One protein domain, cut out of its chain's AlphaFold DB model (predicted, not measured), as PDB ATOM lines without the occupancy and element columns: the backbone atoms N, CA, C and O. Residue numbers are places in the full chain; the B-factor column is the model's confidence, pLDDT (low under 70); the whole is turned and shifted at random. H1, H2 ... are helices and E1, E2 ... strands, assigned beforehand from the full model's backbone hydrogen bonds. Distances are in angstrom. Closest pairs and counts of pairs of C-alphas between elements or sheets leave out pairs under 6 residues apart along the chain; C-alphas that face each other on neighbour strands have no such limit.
ATOM      1  N   PHE A   2     193.416 191.909 228.918       79.94
ATOM      2  CA  PHE A   2     192.466 191.938 230.048       79.94
ATOM      3  C   PHE A   2     191.315 190.930 229.897       79.94
ATOM      4  O   PHE A   2     191.141 190.094 230.766       79.94
ATOM      5  N   GLU A   3     190.604 190.939 228.764       76.88
ATOM      6  CA  GLU A   3     189.479 190.013 228.530       76.88
ATOM      7  C   GLU A   3     189.886 188.533 228.584       76.88
ATOM      8  O   GLU A   3     189.161 187.720 229.139       76.88
ATOM      9  N   LEU A   4     191.071 188.188 228.064       77.06
ATOM     10  CA  LEU A   4     191.601 186.820 228.127       77.06
ATOM     11  C   LEU A   4     191.948 186.426 229.569       77.06
ATOM     12  O   LEU A   4     191.648 185.325 230.013       77.06
ATOM     13  N   ALA A   5     192.521 187.353 230.338       80.50
ATOM     14  CA  ALA A   5     192.762 187.132 231.760       80.50
ATOM     15  C   ALA A   5     191.442 186.919 232.523       80.50
ATOM     16  O   ALA A   5     191.365 186.049 233.385       80.50
ATOM     17  N   VAL A   6     190.391 187.675 232.180       78.81
ATOM     18  CA  VAL A   6     189.050 187.512 232.760       78.81
ATOM     19  C   VAL A   6     188.421 186.180 232.349       78.81
ATOM     20  O   VAL A   6     187.796 185.532 233.188       78.81
ATOM     21  N   SER A   7     188.607 185.719 231.105       75.50
ATOM     22  CA  SER A   7     188.072 184.422 230.673       75.50
ATOM     23  C   SER A   7     188.644 183.248 231.470       75.50
ATOM     24  O   SER A   7     187.917 182.286 231.713       75.50
ATOM     25  N   CYS A   8     189.881 183.361 231.962       76.81
ATOM     26  CA  CYS A   8     190.535 182.350 232.798       76.81
ATOM     27  C   CYS A   8     190.099 182.361 234.275       76.81
ATOM     28  O   CYS A   8     190.530 181.499 235.033       76.81
ATOM     29  N   ILE A   9     189.269 183.315 234.714       76.75
ATOM     30  CA  ILE A   9     188.743 183.325 236.088       76.75
ATOM     31  C   ILE A   9     187.666 182.253 236.215       76.75
ATOM     32  O   ILE A   9     186.617 182.365 235.580       76.75
ATOM     33  N   ASP A  10     187.875 181.254 237.063       73.06
ATOM     34  CA  ASP A  10     186.802 180.351 237.476       73.06
ATOM     35  C   ASP A  10     185.781 181.120 238.339       73.06
ATOM     36  O   ASP A  10     186.133 181.754 239.335       73.06
ATOM     37  N   THR A  11     184.516 181.144 237.911       69.12
ATOM     38  CA  THR A  11     183.443 181.862 238.618       69.12
ATOM     39  C   THR A  11     182.807 181.053 239.739       69.12
ATOM     40  O   THR A  11     182.146 181.654 240.587       69.12
ATOM     41  N   GLU A  12     182.965 179.730 239.726       66.19
ATOM     42  CA  GLU A  12     182.441 178.826 240.752       66.19
ATOM     43  C   GLU A  12     183.468 178.646 241.879       66.19
ATOM     44  O   GLU A  12     183.097 178.641 243.054       66.19
ATOM     45  N   GLU A  13     184.761 178.618 241.540       69.44
ATOM     46  CA  GLU A  13     185.861 178.577 242.510       69.44
ATOM     47  C   GLU A  13     186.940 179.637 242.202       69.44
ATOM     48  O   GLU A  13     188.024 179.318 241.709       69.44
ATOM     49  N   PRO A  14     186.684 180.934 242.485       64.31
ATOM     50  CA  PRO A  14     187.653 181.981 242.195       64.31
ATOM     51  C   PRO A  14     188.962 181.747 242.970       64.31
ATOM     52  O   PRO A  14     188.927 181.453 244.171       64.31
ATOM     53  N   PRO A  15     190.133 181.903 242.320       65.56
ATOM     54  CA  PRO A  15     191.417 181.631 242.951       65.56
ATOM     55  C   PRO A  15     191.597 182.494 244.205       65.56
ATOM     56  O   PRO A  15     191.391 183.708 244.176       65.56
ATOM     57  N   LYS A  16     192.002 181.864 245.317       71.19
ATOM     58  CA  LYS A  16     192.111 182.503 246.648       71.19
ATOM     59  C   LYS A  16     193.052 183.709 246.680       71.19
ATOM     60  O   LYS A  16     192.923 184.572 247.542       71.19
ATOM     61  N   ASP A  17     194.019 183.746 245.774       81.44
ATOM     62  CA  ASP A  17     194.987 184.827 245.613       81.44
ATOM     63  C   ASP A  17     194.671 185.737 244.414       81.44
ATOM     64  O   ASP A  17     195.504 186.569 244.047       81.44
ATOM     65  N   HIS A  18     193.489 185.574 243.805       84.06
ATOM     66  CA  HIS A  18     192.994 186.318 242.646       84.06
ATOM     67  C   HIS A  18     193.961 186.289 241.453       84.06
ATOM     68  O   HIS A  18     194.032 187.240 240.669       84.06
ATOM     69  N   THR A  19     194.747 185.214 241.349       86.06
ATOM     70  CA  THR A  19     195.786 185.056 240.337       86.06
ATOM     71  C   THR A  19     195.330 184.089 239.252       86.06
ATOM     72  O   THR A  19     194.828 183.006 239.534       86.06
ATOM     73  N   VAL A  20     195.519 184.493 237.999       86.19
ATOM     74  CA  VAL A  20     195.284 183.676 236.808       86.19
ATOM     75  C   VAL A  20     196.571 183.543 236.005       86.19
ATOM     76  O   VAL A  20     197.482 184.375 236.100       86.19
ATOM     77  N   TYR A  21     196.621 182.502 235.185       85.12
ATOM     78  CA  TYR A  21     197.757 182.184 234.334       85.12
ATOM     79  C   TYR A  21     197.315 182.218 232.877       85.12
ATOM     80  O   TYR A  21     196.261 181.690 232.537       85.12
ATOM     81  N   LEU A  22     198.120 182.851 232.027       83.19
ATOM     82  CA  LEU A  22     197.934 182.865 230.579       83.19
ATOM     83  C   LEU A  22     199.174 182.305 229.888       83.19
ATOM     84  O   LEU A  22     200.296 182.566 230.325       83.19
ATOM     85  N   SER A  23     198.981 181.609 228.770       83.00
ATOM     86  CA  SER A  23     200.071 181.220 227.872       83.00
ATOM     87  C   SER A  23     200.417 182.368 226.913       83.00
ATOM     88  O   SER A  23     199.537 182.971 226.288       83.00
ATOM     89  N   LYS A  24     201.710 182.685 226.746       79.81
ATOM     90  CA  LYS A  24     202.176 183.624 225.711       79.81
ATOM     91  C   LYS A  24     201.878 183.075 224.322       79.81
ATOM     92  O   LYS A  24     201.509 183.854 223.451       79.81
ATOM     93  N   ASN A  25     202.025 181.769 224.111       78.62
ATOM     94  CA  ASN A  25     201.702 181.122 222.844       78.62
ATOM     95  C   ASN A  25     200.224 181.300 222.485       78.62
ATOM     96  O   ASN A  25     199.933 181.713 221.364       78.62
ATOM     97  N   GLU A  26     199.310 181.084 223.435       75.88
ATOM     98  CA  GLU A  26     197.878 181.346 223.233       75.88
ATOM     99  C   GLU A  26     197.619 182.824 222.942       75.88
ATOM    100  O   GLU A  26     196.901 183.148 222.000       75.88
ATOM    101  N   LEU A  27     198.258 183.738 223.681       76.31
ATOM    102  CA  LEU A  27     198.130 185.176 223.432       76.31
ATOM    103  C   LEU A  27     198.617 185.560 222.028       76.31
ATOM    104  O   LEU A  27     197.949 186.323 221.332       76.31
ATOM    105  N   PHE A  28     199.758 185.036 221.584       80.31
ATOM    106  CA  PHE A  28     200.287 185.308 220.247       80.31
ATOM    107  C   PHE A  28     199.422 184.708 219.145       80.31
ATOM    108  O   PHE A  28     199.178 185.388 218.149       80.31
ATOM    109  N   ALA A  29     198.933 183.480 219.328       76.81
ATOM    110  CA  ALA A  29     198.019 182.839 218.392       76.81
ATOM    111  C   ALA A  29     196.708 183.628 218.279       76.81
ATOM    112  O   ALA A  29     196.282 183.964 217.175       76.81
ATOM    113  N   PHE A  30     196.129 184.009 219.420       69.19
ATOM    114  CA  PHE A  30     194.873 184.745 219.502       69.19
ATOM    115  C   PHE A  30     194.942 186.110 218.807       69.19
ATOM    116  O   PHE A  30     194.038 186.478 218.064       69.19
ATOM    117  N   PHE A  31     196.039 186.850 218.989       68.38
ATOM    118  CA  PHE A  31     196.252 188.142 218.322       68.38
ATOM    119  C   PHE A  31     196.932 188.021 216.946       68.38
ATOM    120  O   PHE A  31     197.351 189.034 216.385       68.38
ATOM    121  N   LYS A  32     197.083 186.800 216.408       69.38
ATOM    122  CA  LYS A  32     197.746 186.505 215.121       69.38
ATOM    123  C   LYS A  32     199.136 187.152 214.986       69.38
ATOM    124  O   LYS A  32     199.557 187.550 213.899       69.38
ATOM    125  N   VAL A  33     199.874 187.263 216.093       69.06
ATOM    126  CA  VAL A  33     201.190 187.916 216.137       69.06
ATOM    127  C   VAL A  33     202.280 186.892 215.835       69.06
ATOM    128  O   VAL A  33     202.617 186.051 216.667       69.06
ATOM    129  N   SER A  34     202.854 186.976 214.637       66.69
ATOM    130  CA  SER A  34     203.902 186.061 214.156       66.69
ATOM    131  C   SER A  34     205.259 186.735 213.917       66.69
ATOM    132  O   SER A  34     206.210 186.061 213.528       66.69
ATOM    133  N   ASP A  35     205.374 188.043 214.169       70.88
ATOM    134  CA  ASP A  35     206.577 188.826 213.882       70.88
ATOM    135  C   ASP A  35     207.727 188.583 214.882       70.88
ATOM    136  O   ASP A  35     207.539 188.131 216.015       70.88
ATOM    137  N   ASN A  36     208.955 188.893 214.452       72.94
ATOM    138  CA  ASN A  36     210.156 188.759 215.286       72.94
ATOM    139  C   ASN A  36     210.122 189.682 216.522       72.94
ATOM    140  O   ASN A  36     210.739 189.370 217.538       72.94
ATOM    141  N   ASP A  37     209.360 190.779 216.461       77.50
ATOM    142  CA  ASP A  37     209.233 191.770 217.534       77.50
ATOM    143  C   ASP A  37     208.089 191.480 218.522       77.50
ATOM    144  O   ASP A  37     207.856 192.260 219.455       77.50
ATOM    145  N   LYS A  38     207.394 190.343 218.381       79.50
ATOM    146  CA  LYS A  38     206.224 189.981 219.199       79.50
ATOM    147  C   LYS A  38     206.469 190.064 220.702       79.50
ATOM    148  O   LYS A  38     205.611 190.539 221.443       79.50
ATOM    149  N   HIS A  39     207.657 189.670 221.159       80.75
ATOM    150  CA  HIS A  39     208.028 189.706 222.575       80.75
ATOM    151  C   HIS A  39     208.223 191.140 223.089       80.75
ATOM    152  O   HIS A  39     207.744 191.483 224.172       80.75
ATOM    153  N   SER A  40     208.856 192.005 222.292       81.44
ATOM    154  CA  SER A  40     209.027 193.428 222.610       81.44
ATOM    155  C   SER A  40     207.680 194.150 222.657       81.44
ATOM    156  O   SER A  40     207.403 194.894 223.599       81.44
ATOM    157  N   ARG A  41     206.805 193.878 221.680       80.88
ATOM    158  CA  ARG A  41     205.438 194.420 221.632       80.88
ATOM    159  C   ARG A  41     204.598 193.942 222.812       80.88
ATOM    160  O   ARG A  41     203.903 194.746 223.425       80.88
ATOM    161  N   PHE A  42     204.699 192.661 223.164       83.88
ATOM    162  CA  PHE A  42     204.038 192.092 224.336       83.88
ATOM    163  C   PHE A  42     204.448 192.814 225.619       83.88
ATOM    164  O   PHE A  42     203.588 193.283 226.359       83.88
ATOM    165  N   LYS A  43     205.757 192.974 225.843       84.88
ATOM    166  CA  LYS A  43     206.289 193.702 227.000       84.88
ATOM    167  C   LYS A  43     205.731 195.124 227.078       84.88
ATOM    168  O   LYS A  43     205.219 195.524 228.120       84.88
ATOM    169  N   GLN A  44     205.777 195.866 225.972       84.69
ATOM    170  CA  GLN A  44     205.221 197.221 225.915       84.69
ATOM    171  C   GLN A  44     203.714 197.238 226.193       84.69
ATOM    172  O   GLN A  44     203.235 198.113 226.909       84.69
ATOM    173  N   ALA A  45     202.962 196.267 225.669       84.06
ATOM    174  CA  ALA A  45     201.526 196.159 225.901       84.06
ATOM    175  C   ALA A  45     201.195 195.900 227.379       84.06
ATOM    176  O   ALA A  45     200.310 196.566 227.915       84.06
ATOM    177  N   VAL A  46     201.924 194.998 228.050       84.75
ATOM    178  CA  VAL A  46     201.757 194.734 229.492       84.75
ATOM    179  C   VAL A  46     202.057 195.990 230.310       84.75
ATOM    180  O   VAL A  46     201.247 196.390 231.147       84.75
ATOM    181  N   GLU A  47     203.186 196.654 230.041       86.00
ATOM    182  CA  GLU A  47     203.579 197.867 230.764       86.00
ATOM    183  C   GLU A  47     202.577 199.012 230.566       86.00
ATOM    184  O   GLU A  47     202.207 199.690 231.527       86.00
ATOM    185  N   ASN A  48     202.120 199.230 229.331       86.12
ATOM    186  CA  ASN A  48     201.134 200.262 229.018       86.12
ATOM    187  C   ASN A  48     199.790 199.959 229.682       86.12
ATOM    188  O   ASN A  48     199.190 200.859 230.268       86.12
ATOM    189  N   MET A  49     199.353 198.695 229.653       84.56
ATOM    190  CA  MET A  49     198.138 198.254 230.330       84.56
ATOM    191  C   MET A  49     198.210 198.573 231.826       84.56
ATOM    192  O   MET A  49     197.306 199.222 232.332       84.56
ATOM    193  N   GLN A  50     199.281 198.200 232.534       83.94
ATOM    194  CA  GLN A  50     199.380 198.475 233.974       83.94
ATOM    195  C   GLN A  50     199.452 199.975 234.303       83.94
ATOM    196  O   GLN A  50     198.879 200.407 235.298       83.94
ATOM    197  N   LYS A  51     200.127 200.783 233.473       85.00
ATOM    198  CA  LYS A  51     200.247 202.237 233.692       85.00
ATOM    199  C   LYS A  51     198.941 202.995 233.444       85.00
ATOM    200  O   LYS A  51     198.739 204.052 234.034       85.00
ATOM    201  N   GLN A  52     198.095 202.498 232.543       81.00
ATOM    202  CA  GLN A  52     196.891 203.203 232.091       81.00
ATOM    203  C   GLN A  52     195.587 202.596 232.621       81.00
ATOM    204  O   GLN A  52     194.556 203.266 232.586       81.00
ATOM    205  N   ALA A  53     195.600 201.354 233.107       76.19
ATOM    206  CA  ALA A  53     194.393 200.678 233.557       76.19
ATOM    207  C   ALA A  53     193.948 201.186 234.934       76.19
ATOM    208  O   ALA A  53     194.499 200.820 235.970       76.19
ATOM    209  N   PHE A  54     192.880 201.972 234.937       82.38
ATOM    210  CA  PHE A  54     192.059 202.220 236.112       82.38
ATOM    211  C   PHE A  54     190.586 202.148 235.703       82.38
ATOM    212  O   PHE A  54     190.192 202.641 234.645       82.38
ATOM    213  N   PHE A  55     189.765 201.530 236.538       82.44
ATOM    214  CA  PHE A  55     188.318 201.515 236.393       82.44
ATOM    215  C   PHE A  55     187.721 202.595 237.278       82.44
ATOM    216  O   PHE A  55     188.048 202.678 238.459       82.44
ATOM    217  N   LYS A  56     186.845 203.417 236.700       83.94
ATOM    218  CA  LYS A  56     186.026 204.373 237.444       83.94
ATOM    219  C   LYS A  56     184.637 203.786 237.600       83.94
ATOM    220  O   LYS A  56     183.898 203.700 236.621       83.94
ATOM    221  N   ILE A  57     184.293 203.383 238.811       83.94
ATOM    222  CA  ILE A  57     182.968 202.867 239.127       83.94
ATOM    223  C   ILE A  57     182.157 204.006 239.716       83.94
ATOM    224  O   ILE A  57     182.625 204.740 240.583       83.94
ATOM    225  N   LYS A  58     180.947 204.179 239.194       84.25
ATOM    226  CA  LYS A  58     179.985 205.157 239.682       84.25
ATOM    227  C   LYS A  58     178.738 204.413 240.117       84.25
ATOM    228  O   LYS A  58     177.999 203.912 239.269       84.25
ATOM    229  N   GLU A  59     178.489 204.374 241.417       82.50
ATOM    230  CA  GLU A  59     177.311 203.725 241.981       82.50
ATOM    231  C   GLU A  59     176.311 204.773 242.476       82.50
ATOM    232  O   GLU A  59     176.675 205.797 243.058       82.50
ATOM    233  N   LYS A  60     175.023 204.544 242.218       82.25
ATOM    234  CA  LYS A  60     173.953 205.397 242.736       82.25
ATOM    235  C   LYS A  60     173.548 204.887 244.118       82.25
ATOM    236  O   LYS A  60     173.055 203.769 244.226       82.25
ATOM    237  N   LYS A  61     173.703 205.720 245.145       87.81
ATOM    238  CA  LYS A  61     173.221 205.441 246.508       87.81
ATOM    239  C   LYS A  61     171.908 206.191 246.767       87.81
ATOM    240  O   LYS A  61     171.459 206.968 245.921       87.81
ATOM    241  N   GLU A  62     171.280 205.980 247.929       81.62
ATOM    242  CA  GLU A  62     170.063 206.720 248.325       81.62
ATOM    243  C   GLU A  62     170.271 208.243 248.285       81.62
ATOM    244  O   GLU A  62     169.365 208.990 247.907       81.62
ATOM    245  N   HIS A  63     171.479 208.710 248.612       77.62
ATOM    246  CA  HIS A  63     171.861 210.119 248.567       77.62
ATOM    247  C   HIS A  63     173.099 210.334 247.691       77.62
ATOM    248  O   HIS A  63     174.232 210.338 248.161       77.62
ATOM    249  N   GLY A  64     172.867 210.559 246.399       86.31
ATOM    250  CA  GLY A  64     173.908 210.958 245.453       86.31
ATOM    251  C   GLY A  64     174.636 209.789 244.789       86.31
ATOM    252  O   GLY A  64     174.048 208.743 244.509       86.31
ATOM    253  N   PHE A  65     175.910 210.016 244.462       88.12
ATOM    254  CA  PHE A  65     176.755 209.068 243.741       88.12
ATOM    255  C   PHE A  65     178.042 208.810 244.515       88.12
ATOM    256  O   PHE A  65     178.698 209.756 244.949       88.12
ATOM    257  N   GLU A  66     178.403 207.539 244.628       88.06
ATOM    258  CA  GLU A  66     179.703 207.095 245.116       88.06
ATOM    259  C   GLU A  66     180.614 206.803 243.921       88.06
ATOM    260  O   GLU A  66     180.155 206.314 242.881       88.06
ATOM    261  N   PHE A  67     181.889 207.165 244.049       87.25
ATOM    262  CA  PHE A  67     182.884 207.018 242.994       87.25
ATOM    263  C   PHE A  67     184.070 206.220 243.522       87.25
ATOM    264  O   PHE A  67     184.730 206.650 244.466       87.25
ATOM    265  N   GLU A  68     184.381 205.112 242.862       87.88
ATOM    266  CA  GLU A  68     185.547 204.286 243.167       87.88
ATOM    267  C   GLU A  68     186.513 204.281 241.984       87.88
ATOM    268  O   GLU A  68     186.102 204.199 240.825       87.88
ATOM    269  N   ASN A  69     187.810 204.364 242.278       87.81
ATOM    270  CA  ASN A  69     188.873 204.226 241.289       87.81
ATOM    271  C   ASN A  69     189.671 202.967 241.616       87.81
ATOM    272  O   ASN A  69     190.394 202.940 242.610       87.81
ATOM    273  N   ILE A  70     189.559 201.941 240.777       88.62
ATOM    274  CA  ILE A  70     190.173 200.635 241.018       88.62
ATOM    275  C   ILE A  70     191.270 200.396 239.989       88.62
ATOM    276  O   ILE A  70     191.026 200.467 238.785       88.62
ATOM    277  N   VAL A  71     192.477 200.062 240.447       89.75
ATOM    278  CA  VAL A  71     193.516 199.499 239.576       89.75
ATOM    279  C   VAL A  71     193.230 198.002 239.445       89.75
ATOM    280  O   VAL A  71     193.341 197.283 240.436       89.75
ATOM    281  N   PRO A  72     192.823 197.504 238.268       87.75
ATOM    282  CA  PRO A  72     192.293 196.150 238.125       87.75
ATOM    283  C   PRO A  72     193.369 195.068 238.184       87.75
ATOM    284  O   PRO A  72     193.127 193.987 238.702       87.75
ATOM    285  N   ILE A  73     194.547 195.345 237.624       90.00
ATOM    286  CA  ILE A  73     195.658 194.400 237.515       90.00
ATOM    287  C   ILE A  73     196.881 195.040 238.183       90.00
ATOM    288  O   ILE A  73     197.731 195.628 237.506       90.00
ATOM    289  N   PRO A  74     196.967 194.987 239.522       89.75
ATOM    290  CA  PRO A  74     198.098 195.550 240.252       89.75
ATOM    291  C   PRO A  74     199.409 194.790 240.008       89.75
ATOM    292  O   PRO A  74     200.481 195.357 240.207       89.75
ATOM    293  N   TYR A  75     199.357 193.525 239.578       89.81
ATOM    294  CA  TYR A  75     200.553 192.699 239.430       89.81
ATOM    295  C   TYR A  75     200.497 191.810 238.186       89.81
ATOM    296  O   TYR A  75     199.532 191.079 237.968       89.81
ATOM    297  N   VAL A  76     201.573 191.863 237.398       90.31
ATOM    298  CA  VAL A  76     201.828 190.975 236.263       90.31
ATOM    299  C   VAL A  76     203.272 190.495 236.357       90.31
ATOM    300  O   VAL A  76     204.180 191.292 236.591       90.31
ATOM    301  N   LYS A  77     203.490 189.197 236.164       89.12
ATOM    302  CA  LYS A  77     204.816 188.582 236.093       89.12
ATOM    303  C   LYS A  77     204.893 187.728 234.838       89.12
ATOM    304  O   LYS A  77     204.016 186.918 234.578       89.12
ATOM    305  N   TRP A  78     205.962 187.891 234.076       87.12
ATOM    306  CA  TRP A  78     206.290 187.024 232.950       87.12
ATOM    307  C   TRP A  78     207.805 186.847 232.892       87.12
ATOM    308  O   TRP A  78     208.558 187.591 233.525       87.12
ATOM    309  N   THR A  79     208.258 185.853 232.138       78.62
ATOM    310  CA  THR A  79     209.681 185.669 231.836       78.62
ATOM    311  C   THR A  79     209.869 185.516 230.335       78.62
ATOM    312  O   THR A  79     208.923 185.172 229.624       78.62
ATOM    313  N   ASP A  80     211.079 185.754 229.833       72.44
ATOM    314  CA  ASP A  80     211.359 185.585 228.403       72.44
ATOM    315  C   ASP A  80     211.320 184.103 228.000       72.44
ATOM    316  O   ASP A  80     210.788 183.762 226.945       72.44
ATOM    317  N   TYR A  81     211.775 183.218 228.892       69.19
ATOM    318  CA  TYR A  81     211.972 181.791 228.626       69.19
ATOM    319  C   TYR A  81     210.733 180.914 228.837       69.19
ATOM    320  O   TYR A  81     210.498 180.006 228.048       69.19
ATOM    321  N   HIS A  82     209.936 181.162 229.882       76.94
ATOM    322  CA  HIS A  82     208.747 180.348 230.170       76.94
ATOM    323  C   HIS A  82     207.522 180.934 229.490       76.94
ATOM    324  O   HIS A  82     207.393 182.152 229.437       76.94
ATOM    325  N   ASP A  83     206.623 180.080 229.004       78.31
ATOM    326  CA  ASP A  83     205.393 180.473 228.306       78.31
ATOM    327  C   ASP A  83     204.354 181.156 229.217       78.31
ATOM    328  O   ASP A  83     203.417 181.777 228.740       78.31
ATOM    329  N   GLU A  84     204.536 181.088 230.531       82.62
ATOM    330  CA  GLU A  84     203.557 181.555 231.506       82.62
ATOM    331  C   GLU A  84     203.606 183.075 231.744       82.62
ATOM    332  O   GLU A  84     204.668 183.678 231.956       82.62
ATOM    333  N   VAL A  85     202.419 183.681 231.768       85.44
ATOM    334  CA  VAL A  85     202.150 185.047 232.220       85.44
ATOM    335  C   VAL A  85     201.219 184.963 233.423       85.44
ATOM    336  O   VAL A  85     200.054 184.598 233.302       85.44
ATOM    337  N   THR A  86     201.731 185.327 234.591       89.25
ATOM    338  CA  THR A  86     200.961 185.407 235.830       89.25
ATOM    339  C   THR A  86     200.313 186.785 235.933       89.25
ATOM    340  O   THR A  86     201.009 187.803 235.889       89.25
ATOM    341  N   ILE A  87     198.999 186.838 236.118       89.69
ATOM    342  CA  ILE A  87     198.235 188.076 236.309       89.69
ATOM    343  C   ILE A  87     197.485 187.968 237.628       89.69
ATOM    344  O   ILE A  87     196.733 187.022 237.827       89.69
ATOM    345  N   ARG A  88     197.648 188.949 238.515       90.69
ATOM    346  CA  ARG A  88     196.854 189.046 239.741       90.69
ATOM    347  C   ARG A  88     195.919 190.236 239.661       90.69
ATOM    348  O   ARG A  88     196.372 191.368 239.473       90.69
ATOM    349  N   PHE A  89     194.634 189.961 239.832       90.50
ATOM    350  CA  PHE A  89     193.593 190.972 239.911       90.50
ATOM    351  C   PHE A  89     193.519 191.581 241.311       90.50
ATOM    352  O   PHE A  89     193.857 190.940 242.309       90.50
ATOM    353  N   SER A  90     193.085 192.837 241.391       90.56
ATOM    354  CA  SER A  90     192.765 193.462 242.671       90.56
ATOM    355  C   SER A  90     191.502 192.829 243.271       90.56
ATOM    356  O   SER A  90     190.552 192.566 242.535       90.56
ATOM    357  N   PRO A  91     191.449 192.562 244.586       89.00
ATOM    358  CA  PRO A  91     190.259 191.983 245.213       89.00
ATOM    359  C   PRO A  91     188.978 192.782 244.934       89.00
ATOM    360  O   PRO A  91     187.906 192.207 244.768       89.00
ATOM    361  N   GLU A  92     189.098 194.104 244.823       88.75
ATOM    362  CA  GLU A  92     187.992 195.032 244.604       88.75
ATOM    363  C   GLU A  92     187.348 194.865 243.218       88.75
ATOM    364  O   GLU A  92     186.147 195.087 243.072       88.75
ATOM    365  N   ILE A  93     188.102 194.440 242.192       87.81
ATOM    366  CA  ILE A  93     187.551 194.261 240.838       87.81
ATOM    367  C   ILE A  93     186.866 192.899 240.650       87.81
ATOM    368  O   ILE A  93     186.009 192.758 239.778       87.81
ATOM    369  N   ILE A  94     187.196 191.898 241.476       85.50
ATOM    370  CA  ILE A  94     186.736 190.507 241.326       85.50
ATOM    371  C   ILE A  94     185.207 190.368 241.269       85.50
ATOM    372  O   ILE A  94     184.727 189.702 240.346       85.50
ATOM    373  N   PRO A  95     184.410 191.009 242.151       83.56
ATOM    374  CA  PRO A  95     182.952 190.913 242.080       83.56
ATOM    375  C   PRO A  95     182.391 191.379 240.728       83.56
ATOM    376  O   PRO A  95     181.461 190.774 240.188       83.56
ATOM    377  N   TYR A  96     182.988 192.425 240.149       81.44
ATOM    378  CA  TYR A  96     182.599 192.947 238.843       81.44
ATOM    379  C   TYR A  96     182.996 191.996 237.714       81.44
ATOM    380  O   TYR A  96     182.208 191.806 236.793       81.44
ATOM    381  N   LEU A  97     184.168 191.361 237.799       80.00
ATOM    382  CA  LEU A  97     184.629 190.386 236.805       80.00
ATOM    383  C   LEU A  97     183.778 189.116 236.782       80.00
ATOM    384  O   LEU A  97     183.432 188.637 235.704       80.00
ATOM    385  N   ILE A  98     183.383 188.601 237.950       76.50
ATOM    386  CA  ILE A  98     182.493 187.434 238.050       76.50
ATOM    387  C   ILE A  98     181.136 187.749 237.409       76.50
ATOM    388  O   ILE A  98     180.595 186.945 236.647       76.50
ATOM    389  N   ASN A  99     180.591 188.939 237.677       69.69
ATOM    390  CA  ASN A  99     179.352 189.391 237.047       69.69
ATOM    391  C   ASN A  99     179.533 189.602 235.533       69.69
ATOM    392  O   ASN A  99     178.668 189.225 234.744       69.69
ATOM    393  N   LEU A 100     180.678 190.142 235.108       69.25
ATOM    394  CA  LEU A 100     181.005 190.318 233.698       69.25
ATOM    395  C   LEU A 100     181.028 188.966 232.973       69.25
ATOM    396  O   LEU A 100     180.315 188.819 231.990       69.25
ATOM    397  N   LYS A 101     181.750 187.958 233.485       66.50
ATOM    398  CA  LYS A 101     181.863 186.628 232.854       66.50
ATOM    399  C   LYS A 101     180.517 185.902 232.745       66.50
ATOM    400  O   LYS A 101     180.269 185.246 231.742       66.50
ATOM    401  N   LYS A 102     179.600 186.085 233.704       61.88
ATOM    402  CA  LYS A 102     178.222 185.560 233.591       61.88
ATOM    403  C   LYS A 102     177.418 186.190 232.443       61.88
ATOM    404  O   LYS A 102     176.468 185.575 231.970       61.88
ATOM    405  N   ASN A 103     177.792 187.391 231.998       52.16
ATOM    406  CA  ASN A 103     177.086 188.161 230.969       52.16
ATOM    407  C   ASN A 103     177.865 188.300 229.642       52.16
ATOM    408  O   ASN A 103     177.305 188.795 228.661       52.16
ATOM    409  N   PHE A 104     179.140 187.897 229.601       52.19
ATOM    410  CA  PHE A 104     180.021 188.008 228.438       52.19
ATOM    411  C   PHE A 104     180.225 186.630 227.807       52.19
ATOM    412  O   PHE A 104     180.729 185.704 228.438       52.19
ATOM    413  N   THR A 105     179.819 186.478 226.551       54.97
ATOM    414  CA  THR A 105     179.964 185.234 225.790       54.97
ATOM    415  C   THR A 105     181.344 185.171 225.127       54.97
ATOM    416  O   THR A 105     181.869 186.184 224.671       54.97
TER     417      THR A 105
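What this domain is: This is residues 2 to 105 of the 355 residues of a protein of Lactococcus lactis (UniProt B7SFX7). A small three-stranded sheet, E1, E5 and E4, has the short helix H1 across one face, and a long two-stranded hairpin, E2 and E3, reaches away from this body as an arm. The longest helix, H3, runs past the sheet near its edge strand E4 and leads toward the arm; H2 follows directly on E1 at one end of the sheet, and H4 is off the sheet, beside H1. The printed part has 104 residues with four named helices and five named strands, in the order H1 E1 H2 H3 E2 E3 E4 E5 H4; the class is mixed, helices and strands, and both sheets are antiparallel. The whole is only just loose, close to compact, with a radius of gyration of the C-alphas of 15.6 A, and elongated, spanning 55 by 29 by 25 A.

Where its parts are: H1 is residues 2 to 7, with C-alpha 2 at (192.466, 191.938, 230.048). E1 is residues 19 to 23, 13.7 A long, and H2 is residues 24 to 30. H3 is residues 38 to 52, 20.7 A long, beginning at C-alpha 38 at (206.224, 189.981, 219.199). E2, residues 55 to 60, measures 16.2 A, and E3, residues 65 to 70, 16.1 A. E4 is residues 75 to 78, 10.3 A, and E5 is residues 84 to 88, 13.0 A. H4, residues 94 to 103, is 14.3 A long and ends at C-alpha 103 at (177.086, 188.161, 230.969).

How they stand to each other: E1 and E5 are antiparallel neighbours at 153 degrees, with N 20 and O 87 at 2.8 A, within hydrogen-bond range. E4 and E5 form a hairpin, with N 86 and O 77 at 2.8 A. H1 is on this sheet at a height of 9.1 A, over E1, and runs across the strands at 84 degrees to E1 on the local plane; the closest C-alphas of the two are those of Ala 5 and Val 20, 6.6 A apart. H2 and H3 only graze the sheet, with residues 24 to 29 and 43 to 50. They are close but not clearly touching, the closest C-alphas being those of Phe 28 and Lys 38, 7.6 A apart. H4 is not on the sheet. H1 and H4 only just touch, with 3 pairs of C-alphas within 8 A, the closest those of Val 6 and Leu 97 at 6.6 A. The hairpin E2 and E3 has N 57 and O 68 at 2.8 A, and both strands are apart from H4. In H1, H2, H3 and H4 every O i to N i+4 pair is within hydrogen-bond range.

The domain as a whole: The two C-alphas farthest apart, those of Asn 36 and His 63, are 55.0 A apart. The printed part has no cut, and the link from H1 to E1, 11 residues, is long. The mean pLDDT of the printed part is 79.8; residues 11 to 15, 30 to 34, 81 and 99 to 105 are under 70.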